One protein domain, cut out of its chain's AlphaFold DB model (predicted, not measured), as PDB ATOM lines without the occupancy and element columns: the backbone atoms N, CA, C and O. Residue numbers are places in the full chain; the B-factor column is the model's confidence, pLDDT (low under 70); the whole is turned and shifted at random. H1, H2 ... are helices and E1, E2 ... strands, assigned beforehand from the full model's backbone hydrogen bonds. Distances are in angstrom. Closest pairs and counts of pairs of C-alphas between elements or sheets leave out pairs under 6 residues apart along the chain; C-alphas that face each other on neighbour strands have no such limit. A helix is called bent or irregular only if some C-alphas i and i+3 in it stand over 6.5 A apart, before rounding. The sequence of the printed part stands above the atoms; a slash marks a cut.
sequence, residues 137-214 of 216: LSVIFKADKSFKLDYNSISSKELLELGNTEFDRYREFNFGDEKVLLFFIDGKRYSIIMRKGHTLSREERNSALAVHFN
ATOM      1  N   LEU A 137      21.914 -22.947 -26.916       88.81
ATOM      2  CA  LEU A 137      20.530 -23.299 -27.190       88.81
ATOM      3  C   LEU A 137      19.753 -22.129 -27.790       88.81
ATOM      4  O   LEU A 137      19.079 -22.305 -28.802       88.81
ATOM      5  N   SER A 138      19.887 -20.930 -27.218       86.12
ATOM      6  CA  SER A 138      19.220 -19.744 -27.756       86.12
ATOM      7  C   SER A 138      19.681 -19.429 -29.184       86.12
ATOM      8  O   SER A 138      18.855 -19.046 -30.004       86.12
ATOM      9  N   VAL A 139      20.954 -19.669 -29.532       87.69
ATOM     10  CA  VAL A 139      21.444 -19.494 -30.913       87.69
ATOM     11  C   VAL A 139      20.788 -20.512 -31.849       87.69
ATOM     12  O   VAL A 139      20.319 -20.154 -32.926       87.69
ATOM     13  N   ILE A 140      20.708 -21.779 -31.433       87.56
ATOM     14  CA  ILE A 140      20.102 -22.854 -32.234       87.56
ATOM     15  C   ILE A 140      18.594 -22.616 -32.414       87.56
ATOM     16  O   ILE A 140      18.065 -22.789 -33.512       87.56
ATOM     17  N   PHE A 141      17.898 -22.195 -31.357       85.56
ATOM     18  CA  PHE A 141      16.455 -21.937 -31.375       85.56
ATOM     19  C   PHE A 141      16.099 -20.697 -32.199       85.56
ATOM     20  O   PHE A 141      14.993 -20.632 -32.741       85.56
ATOM     21  N   LYS A 142      17.046 -19.761 -32.343       81.00
ATOM     22  CA  LYS A 142      16.916 -18.568 -33.189       81.00
ATOM     23  C   LYS A 142      17.392 -18.722 -34.617       81.00
ATOM     24  O   LYS A 142      17.178 -17.828 -35.429       81.00
ATOM     25  N   ALA A 143      18.017 -19.845 -34.954       81.75
ATOM     26  CA  ALA A 143      18.386 -20.100 -36.333       81.75
ATOM     27  C   ALA A 143      17.138 -20.103 -37.232       81.75
ATOM     28  O   ALA A 143      16.038 -20.450 -36.787       81.75
ATOM     29  N   ASP A 144      17.325 -19.783 -38.510       80.31
ATOM     30  CA  ASP A 144      16.275 -19.900 -39.520       80.31
ATOM     31  C   ASP A 144      15.633 -21.304 -39.494       80.31
ATOM     32  O   ASP A 144      16.307 -22.324 -39.294       80.31
ATOM     33  N   LYS A 145      14.310 -21.357 -39.681       80.31
ATOM     34  CA  LYS A 145      13.505 -22.586 -39.550       80.31
ATOM     35  C   LYS A 145      13.934 -23.710 -40.499       80.31
ATOM     36  O   LYS A 145      13.690 -24.882 -40.204       80.31
ATOM     37  N   SER A 146      14.577 -23.386 -41.624       84.06
ATOM     38  CA  SER A 146      15.073 -24.381 -42.577       84.06
ATOM     39  C   SER A 146      16.314 -25.122 -42.079       84.06
ATOM     40  O   SER A 146      16.605 -26.201 -42.586       84.06
ATOM     41  N   PHE A 147      17.022 -24.623 -41.061       86.69
ATOM     42  CA  PHE A 147      18.205 -25.280 -40.507       86.69
ATOM     43  C   PHE A 147      17.856 -26.190 -39.322       86.69
ATOM     44  O   PHE A 147      17.248 -25.763 -38.337       86.69
ATOM     45  N   LYS A 148      18.295 -27.452 -39.391       88.81
ATOM     46  CA  LYS A 148      18.171 -28.463 -38.327       88.81
ATOM     47  C   LYS A 148      19.543 -28.851 -37.791       88.81
ATOM     48  O   LYS A 148      20.490 -28.967 -38.561       88.81
ATOM     49  N   LEU A 149      19.646 -29.086 -36.486       89.00
ATOM     50  CA  LEU A 149      20.885 -29.546 -35.857       89.00
ATOM     51  C   LEU A 149      21.278 -30.938 -36.376       89.00
ATOM     52  O   LEU A 149      20.491 -31.881 -36.296       89.00
ATOM     53  N   ASP A 150      22.507 -31.073 -36.869       90.25
ATOM     54  CA  ASP A 150      23.124 -32.370 -37.128       90.25
ATOM     55  C   ASP A 150      23.749 -32.874 -35.824       90.25
ATOM     56  O   ASP A 150      24.852 -32.476 -35.449       90.25
ATOM     57  N   TYR A 151      23.043 -33.747 -35.105       85.25
ATOM     58  CA  TYR A 151      23.496 -34.263 -33.808       85.25
ATOM     59  C   TYR A 151      24.848 -34.984 -33.871       85.25
ATOM     60  O   TYR A 151      25.583 -34.995 -32.885       85.25
ATOM     61  N   ASN A 152      25.210 -35.552 -35.025       87.19
ATOM     62  CA  ASN A 152      26.495 -36.229 -35.198       87.19
ATOM     63  C   ASN A 152      27.655 -35.240 -35.372       87.19
ATOM     64  O   ASN A 152      28.812 -35.616 -35.213       87.19
ATOM     65  N   SER A 153      27.355 -33.977 -35.684       87.81
ATOM     66  CA  SER A 153      28.350 -32.917 -35.861       87.81
ATOM     67  C   SER A 153      28.773 -32.238 -34.554       87.81
ATOM     68  O   SER A 153      29.673 -31.394 -34.555       87.81
ATOM     69  N   ILE A 154      28.121 -32.578 -33.439       90.25
ATOM     70  CA  ILE A 154      28.410 -31.993 -32.134       90.25
ATOM     71  C   ILE A 154      29.805 -32.443 -31.694       90.25
ATOM     72  O   ILE A 154      30.036 -33.608 -31.384       90.25
ATOM     73  N   SER A 155      30.735 -31.490 -31.632       90.38
ATOM     74  CA  SER A 155      32.141 -31.740 -31.259       90.38
ATOM     75  C   SER A 155      32.338 -32.413 -29.897       90.38
ATOM     76  O   SER A 155      33.311 -33.141 -29.715       90.38
ATOM     77  N   SER A 156      31.449 -32.156 -28.936       91.38
ATOM     78  CA  SER A 156      31.470 -32.755 -27.603       91.38
ATOM     79  C   SER A 156      30.056 -32.836 -27.042       91.38
ATOM     80  O   SER A 156      29.326 -31.846 -27.059       91.38
ATOM     81  N   LYS A 157      29.686 -33.996 -26.486       87.31
ATOM     82  CA  LYS A 157      28.381 -34.191 -25.834       87.31
ATOM     83  C   LYS A 157      28.178 -33.293 -24.608       87.31
ATOM     84  O   LYS A 157      27.036 -32.989 -24.302       87.31
ATOM     85  N   GLU A 158      29.261 -32.818 -23.983       89.62
ATOM     86  CA  GLU A 158      29.235 -31.818 -22.895       89.62
ATOM     87  C   GLU A 158      28.454 -30.556 -23.306       89.62
ATOM     88  O   GLU A 158      27.772 -29.952 -22.486       89.62
ATOM     89  N   LEU A 159      28.460 -30.192 -24.597       87.88
ATOM     90  CA  LEU A 159      27.705 -29.040 -25.094       87.88
ATOM     91  C   LEU A 159      26.187 -29.172 -24.888       87.88
ATOM     92  O   LEU A 159      25.509 -28.157 -24.755       87.88
ATOM     93  N   LEU A 160      25.649 -30.396 -24.872       86.75
ATOM     94  CA  LEU A 160      24.221 -30.617 -24.628       86.75
ATOM     95  C   LEU A 160      23.835 -30.217 -23.197       86.75
ATOM     96  O   LEU A 160      22.755 -29.682 -22.985       86.75
ATOM     97  N   GLU A 161      24.737 -30.421 -22.236       88.38
ATOM     98  CA  GLU A 161      24.556 -30.017 -20.837       88.38
ATOM     99  C   GLU A 161      24.809 -28.513 -20.651       88.38
ATOM    100  O   GLU A 161      24.115 -27.850 -19.885       88.38
ATOM    101  N   LEU A 162      25.752 -27.950 -21.415       90.12
ATOM    102  CA  LEU A 162      26.072 -26.518 -21.423       90.12
ATOM    103  C   LEU A 162      25.129 -25.680 -22.303       90.12
ATOM    104  O   LEU A 162      25.375 -24.492 -22.509       90.12
ATOM    105  N   GLY A 163      24.060 -26.265 -22.849       85.44
ATOM    106  CA  GLY A 163      23.194 -25.598 -23.826       85.44
ATOM    107  C   GLY A 163      22.580 -24.289 -23.320       85.44
ATOM    108  O   GLY A 163      22.385 -23.364 -24.106       85.44
ATOM    109  N   ASN A 164      22.334 -24.192 -22.012       88.12
ATOM    110  CA  ASN A 164      21.801 -23.002 -21.344       88.12
ATOM    111  C   ASN A 164      22.874 -22.141 -20.657       88.12
ATOM    112  O   ASN A 164      22.538 -21.115 -20.070       88.12
ATOM    113  N   THR A 165      24.145 -22.531 -20.721       90.12
ATOM    114  CA  THR A 165      25.250 -21.738 -20.174       90.12
ATOM    115  C   THR A 165      25.537 -20.561 -21.102       90.12
ATOM    116  O   THR A 165      25.548 -20.723 -22.326       90.12
ATOM    117  N   GLU A 166      25.766 -19.373 -20.538       89.44
ATOM    118  CA  GLU A 166      26.218 -18.233 -21.337       89.44
ATOM    119  C   GLU A 166      27.593 -18.529 -21.950       89.44
ATOM    120  O   GLU A 166      28.484 -19.061 -21.288       89.44
ATOM    121  N   PHE A 167      27.770 -18.212 -23.231       91.00
ATOM    122  CA  PHE A 167      29.075 -18.309 -23.876       91.00
ATOM    123  C   PHE A 167      29.889 -17.025 -23.658       91.00
ATOM    124  O   PHE A 167      29.354 -15.919 -23.657       91.00
ATOM    125  N   ASP A 168      31.213 -17.158 -23.593       85.81
ATOM    126  CA  ASP A 168      32.157 -16.033 -23.621       85.81
ATOM    127  C   ASP A 168      32.159 -15.356 -25.000       85.81
ATOM    128  O   ASP A 168      32.350 -14.147 -25.152       85.81
ATOM    129  N   ARG A 169      32.021 -16.175 -26.049       83.12
ATOM    130  CA  ARG A 169      32.051 -15.754 -27.451       83.12
ATOM    131  C   ARG A 169      31.367 -16.789 -28.338       83.12
ATOM    132  O   ARG A 169      31.546 -17.986 -28.130       83.12
ATOM    133  N   TYR A 170      30.717 -16.342 -29.411       89.75
ATOM    134  CA  TYR A 170      30.286 -17.228 -30.496       89.75
ATOM    135  C   TYR A 170      30.769 -16.749 -31.871       89.75
ATOM    136  O   TYR A 170      31.169 -15.594 -32.055       89.75
ATOM    137  N   ARG A 171      30.797 -17.665 -32.841       84.31
ATOM    138  CA  ARG A 171      30.968 -17.367 -34.267       84.31
ATOM    139  C   ARG A 171      30.027 -18.235 -35.086       84.31
ATOM    140  O   ARG A 171      29.868 -19.415 -34.790       84.31
ATOM    141  N   GLU A 172      29.489 -17.661 -36.150       87.94
ATOM    142  CA  GLU A 172      28.653 -18.356 -37.123       87.94
ATOM    143  C   GLU A 172      29.292 -18.278 -38.515       87.94
ATOM    144  O   GLU A 172      29.811 -17.233 -38.910       87.94
ATOM    145  N   PHE A 173      29.231 -19.384 -39.257       84.75
ATOM    146  CA  PHE A 173      29.630 -19.461 -40.660       84.75
ATOM    147  C   PHE A 173      28.514 -20.117 -41.473       84.75
ATOM    148  O   PHE A 173      28.039 -21.188 -41.104       84.75
ATOM    149  N   ASN A 174      28.125 -19.500 -42.588       85.81
ATOM    150  CA  ASN A 174      27.080 -20.006 -43.476       85.81
ATOM    151  C   ASN A 174      27.705 -20.500 -44.793       85.81
ATOM    152  O   ASN A 174      28.393 -19.743 -45.478       85.81
ATOM    153  N   PHE A 175      27.452 -21.760 -45.143       86.62
ATOM    154  CA  PHE A 175      27.964 -22.461 -46.323       86.62
ATOM    155  C   PHE A 175      26.813 -23.103 -47.106       86.62
ATOM    156  O   PHE A 175      26.629 -24.317 -47.079       86.62
ATOM    157  N   GLY A 176      26.022 -22.285 -47.806       85.94
ATOM    158  CA  GLY A 176      24.890 -22.764 -48.604       85.94
ATOM    159  C   GLY A 176      23.859 -23.503 -47.747       85.94
ATOM    160  O   GLY A 176      23.060 -22.871 -47.060       85.94
ATOM    161  N   ASP A 177      23.911 -24.834 -47.776       90.00
ATOM    162  CA  ASP A 177      23.016 -25.721 -47.028       90.00
ATOM    163  C   ASP A 177      23.545 -26.105 -45.634       90.00
ATOM    164  O   ASP A 177      22.936 -26.915 -44.938       90.00
ATOM    165  N   GLU A 178      24.664 -25.535 -45.191       91.75
ATOM    166  CA  GLU A 178      25.221 -25.760 -43.856       91.75
ATOM    167  C   GLU A 178      25.425 -24.442 -43.100       91.75
ATOM    168  O   GLU A 178      25.847 -23.434 -43.660       91.75
ATOM    169  N   LYS A 179      25.172 -24.467 -41.794       92.38
ATOM    170  CA  LYS A 179      25.492 -23.400 -40.844       92.38
ATOM    171  C   LYS A 179      26.366 -23.993 -39.746       92.38
ATOM    172  O   LYS A 179      25.929 -24.873 -39.011       92.38
ATOM    173  N   VAL A 180      27.604 -23.529 -39.632       92.12
ATOM    174  CA  VAL A 180      28.556 -23.971 -38.606       92.12
ATOM    175  C   VAL A 180      28.567 -22.953 -37.476       92.12
ATOM    176  O   VAL A 180      28.873 -21.781 -37.694       92.12
ATOM    177  N   LEU A 181      28.271 -23.409 -36.263       92.81
ATOM    178  CA  LEU A 181      28.275 -22.586 -35.059       92.81
ATOM    179  C   LEU A 181      29.442 -23.005 -34.168       92.81
ATOM    180  O   LEU A 181      29.626 -24.189 -33.884       92.81
ATOM    181  N   LEU A 182      30.242 -22.028 -33.744       92.94
ATOM    182  CA  LEU A 182      31.316 -22.188 -32.769       92.94
ATOM    183  C   LEU A 182      30.965 -21.420 -31.500       92.94
ATOM    184  O   LEU A 182      30.692 -20.223 -31.570       92.94
ATOM    185  N   PHE A 183      31.072 -22.080 -30.355       94.06
ATOM    186  CA  PHE A 183      30.879 -21.491 -29.032       94.06
ATOM    187  C   PHE A 183      32.177 -21.575 -28.233       94.06
ATOM    188  O   PHE A 183      32.922 -22.549 -28.349       94.06
ATOM    189  N   PHE A 184      32.443 -20.560 -27.420       92.56
ATOM    190  CA  PHE A 184      33.493 -20.566 -26.411       92.56
ATOM    191  C   PHE A 184      32.819 -20.441 -25.048       92.56
ATOM    192  O   PHE A 184      32.141 -19.447 -24.820       92.56
ATOM    193  N   ILE A 185      32.947 -21.459 -24.201       93.75
ATOM    194  CA  ILE A 185      32.326 -21.519 -22.870       93.75
ATOM    195  C   ILE A 185      33.426 -21.901 -21.888       93.75
ATOM    196  O   ILE A 185      34.102 -22.913 -22.104       93.75
ATOM    197  N   ASP A 186      33.646 -21.075 -20.869       91.25
ATOM    198  CA  ASP A 186      34.722 -21.233 -19.885       91.25
ATOM    199  C   ASP A 186      36.096 -21.457 -20.547       91.25
ATOM    200  O   ASP A 186      36.888 -22.323 -20.163       91.25
ATOM    201  N   GLY A 187      36.366 -20.713 -21.625       87.62
ATOM    202  CA  GLY A 187      37.608 -20.825 -22.399       87.62
ATOM    203  C   GLY A 187      37.762 -22.103 -23.243       87.62
ATOM    204  O   GLY A 187      38.769 -22.244 -23.945       87.62
ATOM    205  N   LYS A 188      36.786 -23.021 -23.246       94.94
ATOM    206  CA  LYS A 188      36.762 -24.207 -24.121       94.94
ATOM    207  C   LYS A 188      35.960 -23.945 -25.393       94.94
ATOM    208  O   LYS A 188      34.924 -23.291 -25.366       94.94
ATOM    209  N   ARG A 189      36.421 -24.495 -26.523       94.88
ATOM    210  CA  ARG A 189      35.747 -24.372 -27.825       94.88
ATOM    211  C   ARG A 189      34.826 -25.560 -28.092       94.88
ATOM    212  O   ARG A 189      35.294 -26.695 -28.135       94.88
ATOM    213  N   TYR A 190      33.584 -25.264 -28.446       95.75
ATOM    214  CA  TYR A 190      32.589 -26.211 -28.936       95.75
ATOM    215  C   TYR A 190      32.146 -25.833 -30.351       95.75
ATOM    216  O   TYR A 190      32.173 -24.666 -30.738       95.75
ATOM    217  N   SER A 191      31.752 -26.823 -31.141       93.94
ATOM    218  CA  SER A 191      31.202 -26.649 -32.482       93.94
ATOM    219  C   SER A 191      30.011 -27.556 -32.747       93.94
ATOM    220  O   SER A 191      29.999 -28.706 -32.292       93.94
ATOM    221  N   ILE A 192      29.071 -27.050 -33.543       94.38
ATOM    222  CA  ILE A 192      27.948 -27.789 -34.126       94.38
ATOM    223  C   ILE A 192      27.742 -27.363 -35.578       94.38
ATOM    224  O   ILE A 192      28.120 -26.261 -35.978       94.38
ATOM    225  N   ILE A 193      27.107 -28.229 -36.356       94.00
ATOM    226  CA  ILE A 193      26.649 -27.951 -37.712       94.00
ATOM    227  C   ILE A 193      25.128 -28.083 -37.724       94.00
ATOM    228  O   ILE A 193      24.561 -29.054 -37.224       94.00
ATOM    229  N   MET A 194      24.459 -27.097 -38.304       92.31
ATOM    230  CA  MET A 194      23.060 -27.180 -38.682       92.31
ATOM    231  C   MET A 194      22.979 -27.336 -40.198       92.31
ATOM    232  O   MET A 194      23.656 -26.623 -40.934       92.31
ATOM    233  N   ARG A 195      22.163 -28.270 -40.676       92.19
ATOM    234  CA  ARG A 195      21.970 -28.548 -42.101       92.19
ATOM    235  C   ARG A 195      20.597 -28.068 -42.535       92.19
ATOM    236  O   ARG A 195      19.619 -28.232 -41.802       92.19
ATOM    237  N   LYS A 196      20.525 -27.493 -43.728       89.25
ATOM    238  CA  LYS A 196      19.273 -27.098 -44.353       89.25
ATOM    239  C   LYS A 196      18.449 -28.345 -44.651       89.25
ATOM    240  O   LYS A 196      18.956 -29.344 -45.154       89.25
ATOM    241  N   GLY A 197      17.173 -28.298 -44.316       82.25
ATOM    242  CA  GLY A 197      16.239 -29.387 -44.527       82.25
ATOM    243  C   GLY A 197      14.818 -28.873 -44.691       82.25
ATOM    244  O   GLY A 197      14.542 -27.676 -44.620       82.25
ATOM    245  N   HIS A 198      13.899 -29.806 -44.904       72.31
ATOM    246  CA  HIS A 198      12.478 -29.498 -44.962       72.31
ATOM    247  C   HIS A 198      11.916 -29.471 -43.534       72.31
ATOM    248  O   HIS A 198      11.837 -30.503 -42.854       72.31
ATOM    249  N   THR A 199      11.567 -28.280 -43.059       64.50
ATOM    250  CA  THR A 199      10.860 -28.066 -41.792       64.50
ATOM    251  C   THR A 199       9.586 -27.280 -42.077       64.50
ATOM    252  O   THR A 199       9.640 -26.328 -42.854       64.50
ATOM    253  N   LEU A 200       8.461 -27.671 -41.472       59.09
ATOM    254  CA  LEU A 200       7.171 -27.006 -41.686       59.09
ATOM    255  C   LEU A 200       7.031 -25.766 -40.782       59.09
ATOM    256  O   LEU A 200       6.561 -24.736 -41.264       59.09
ATOM    257  N   SER A 201       7.524 -25.806 -39.530       78.94
ATOM    258  CA  SER A 201       7.556 -24.636 -38.632       78.94
ATOM    259  C   SER A 201       8.766 -24.579 -37.675       78.94
ATOM    260  O   SER A 201       9.479 -25.563 -37.455       78.94
ATOM    261  N   ARG A 202       9.006 -23.390 -37.101       77.75
ATOM    262  CA  ARG A 202      10.054 -23.126 -36.095       77.75
ATOM    263  C   ARG A 202       9.761 -23.829 -34.763       77.75
ATOM    264  O   ARG A 202      10.675 -24.375 -34.145       77.75
ATOM    265  N   GLU A 203       8.491 -23.872 -34.366       80.19
ATOM    266  CA  GLU A 203       8.005 -24.520 -33.140       80.19
ATOM    267  C   GLU A 203       8.222 -26.034 -33.164       80.19
ATOM    268  O   GLU A 203       8.730 -26.600 -32.195       80.19
ATOM    269  N   GLU A 204       7.913 -26.695 -34.283       79.31
ATOM    270  CA  GLU A 204       8.123 -28.140 -34.437       79.31
ATOM    271  C   GLU A 204       9.606 -28.507 -34.311       79.31
ATOM    272  O   GLU A 204       9.969 -29.457 -33.611       79.31
ATOM    273  N   ARG A 205      10.490 -27.728 -34.949       84.19
ATOM    274  CA  ARG A 205      11.941 -27.917 -34.824       84.19
ATOM    275  C   ARG A 205      12.409 -27.714 -33.385       84.19
ATOM    276  O   ARG A 205      13.177 -28.532 -32.885       84.19
ATOM    277  N   ASN A 206      11.980 -26.631 -32.737       83.69
ATOM    278  CA  ASN A 206      12.399 -26.309 -31.371       83.69
ATOM    279  C   ASN A 206      11.910 -27.355 -30.366       83.69
ATOM    280  O   ASN A 206      12.677 -27.756 -29.496       83.69
ATOM    281  N   SER A 207      10.697 -27.878 -30.552       81.31
ATOM    282  CA  SER A 207      10.159 -28.974 -29.740       81.31
ATOM    283  C   SER A 207      11.022 -30.234 -29.848       81.31
ATOM    284  O   SER A 207      11.343 -30.853 -28.837       81.31
ATOM    285  N   ALA A 208      11.469 -30.590 -31.057       78.19
ATOM    286  CA  ALA A 208      12.372 -31.724 -31.248       78.19
ATOM    287  C   ALA A 208      13.741 -31.496 -30.581       78.19
ATOM    288  O   ALA A 208      14.287 -32.412 -29.974       78.19
ATOM    289  N   LEU A 209      14.291 -30.281 -30.664       78.25
ATOM    290  CA  LEU A 209      15.571 -29.938 -30.036       78.25
ATOM    291  C   LEU A 209      15.501 -29.960 -28.503       78.25
ATOM    292  O   LEU A 209      16.447 -30.425 -27.868       78.25
ATOM    293  N   ALA A 210      14.397 -29.496 -27.908       77.50
ATOM    294  CA  ALA A 210      14.217 -29.443 -26.456       77.50
ATOM    295  C   ALA A 210      14.378 -30.824 -25.793       77.50
ATOM    296  O   ALA A 210      15.030 -30.936 -24.754       77.50
ATOM    297  N   VAL A 211      13.897 -31.887 -26.454       76.69
ATOM    298  CA  VAL A 211      14.058 -33.281 -26.000       76.69
ATOM    299  C   VAL A 211      15.535 -33.674 -25.888       76.69
ATOM    300  O   VAL A 211      15.921 -34.392 -24.973       76.69
ATOM    301  N   HIS A 212      16.381 -33.201 -26.805       71.69
ATOM    302  CA  HIS A 212      17.797 -33.573 -26.855       71.69
ATOM    303  C   HIS A 212      18.695 -32.755 -25.923       71.69
ATOM    304  O   HIS A 212      19.760 -33.236 -25.541       71.69
ATOM    305  N   PHE A 213      18.272 -31.549 -25.547       71.12
ATOM    306  CA  PHE A 213      18.972 -30.707 -24.574       71.12
ATOM    307  C   PHE A 213      18.465 -30.907 -23.132       71.12
ATOM    308  O   PHE A 213      18.849 -30.147 -22.248       71.12
ATOM    309  N   ASN A 214      17.632 -31.932 -22.877       65.06
ATOM    310  CA  ASN A 214      17.026 -32.221 -21.567       65.06
ATOM    311  C   ASN A 214      16.332 -30.997 -20.939       65.06
ATOM    312  O   ASN A 214      16.424 -30.766 -19.732       65.06
TER     313      ASN A 214
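AT A GLANCE: This is residues 137 to 214 of the 216 residues of an uncharacterized protein of Peptoclostridium sp. AF21-18 (UniProt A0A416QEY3). A twisted, curled antiparallel sheet makes a wall, with three long strands E2, E3 and E4 folded back and forth and the short E1 added beside E4; the three helices H1, H2 and H3 gather loosely on the side toward which the sheet curls. H1 comes near strands across the sheet's width, H2 is near E4 and E3, and H3 is near the E1 edge. The printed part has 78 residues, with three named helices and four named strands in the order H1 E1 H2 E2 E3 E4 H3, of mixed class; the sheet's order is E1 E4 E3 E2. The whole is compact, with a radius of gyration of the C-alphas of 11.9 A and spans of 36 by 28 by 20 A.

HOW THE PARTS SIT: E2, residues 169 to 175, E3, residues 178 to 185, and E4, residues 188 to 196, form a meander, each strand the antiparallel neighbour of the one before. E2 and E3 are a hairpin, with N 171 and O 182 2.9 A apart, within hydrogen-bond range. E3 and E4 are also a hairpin, with N 183 and O 190 at 2.8 A. E1, residues 147 to 149, is antiparallel to E4, with N 148 and O 195 at 2.9 A. E1 and E2 are the edge strands and are apart. The sheet is only just strongly twisted, its C-alphas lying up to 4.4 A off the best plane. H1, residues 137 to 142, only grazes the sheet with its residues 139 to 141; its closest C-alphas to E1 are those of Ile 140 and Leu 149, 7.6 A apart. H2, residues 158 to 164, only grazes the sheet with its residues 158 to 162, and the C-alphas of Leu 159 and Tyr 190 of E4 are the closest, at 6.8 A. H1 and H2 only just touch, with 3 pairs of C-alphas within 8 A, the closest being those of Leu 137 and Gly 163 at 4.9 A, at a steep tilt of 63 degrees. H3, residues 202 to 212, only grazes the sheet with its residues 202 to 209. H3 and H1 are close but not clearly touching, the C-alphas of Phe 141 and Asn 206 being 6.0 A apart, at a shallow tilt of 15 degrees, opposite ways. Every O i to N i+4 pair is within hydrogen-bond range in H1, against 2 of 3 in H2 and 5 of 7 in H3.

IN THESE COORDINATES: E4 measures 26.9 A, E3 22.6 A, E2 20.4 A and E1 6.9 A. H3 measures 16.0 A, H2 11.6 A and H1 8.5 A. H2 is irregular, with C-alphas 161 and 164 7.6 A apart. H1 begins at C-alpha 137 (20.530, -23.299, -27.190), E4 begins at C-alpha 188 (36.762, -24.207, -24.121), and H3 ends at C-alpha 212 (17.797, -33.573, -26.855).

THE WHOLE: The two C-alphas farthest apart are those of Gly 187 and Leu 200, at 36.6 A. The printed part has no cut, and no link is long; the link from E1 to H2 is short, and the others are tight. The mean pLDDT of the printed part is 85.8, with residues 199 to 200 and residue 214 under 70.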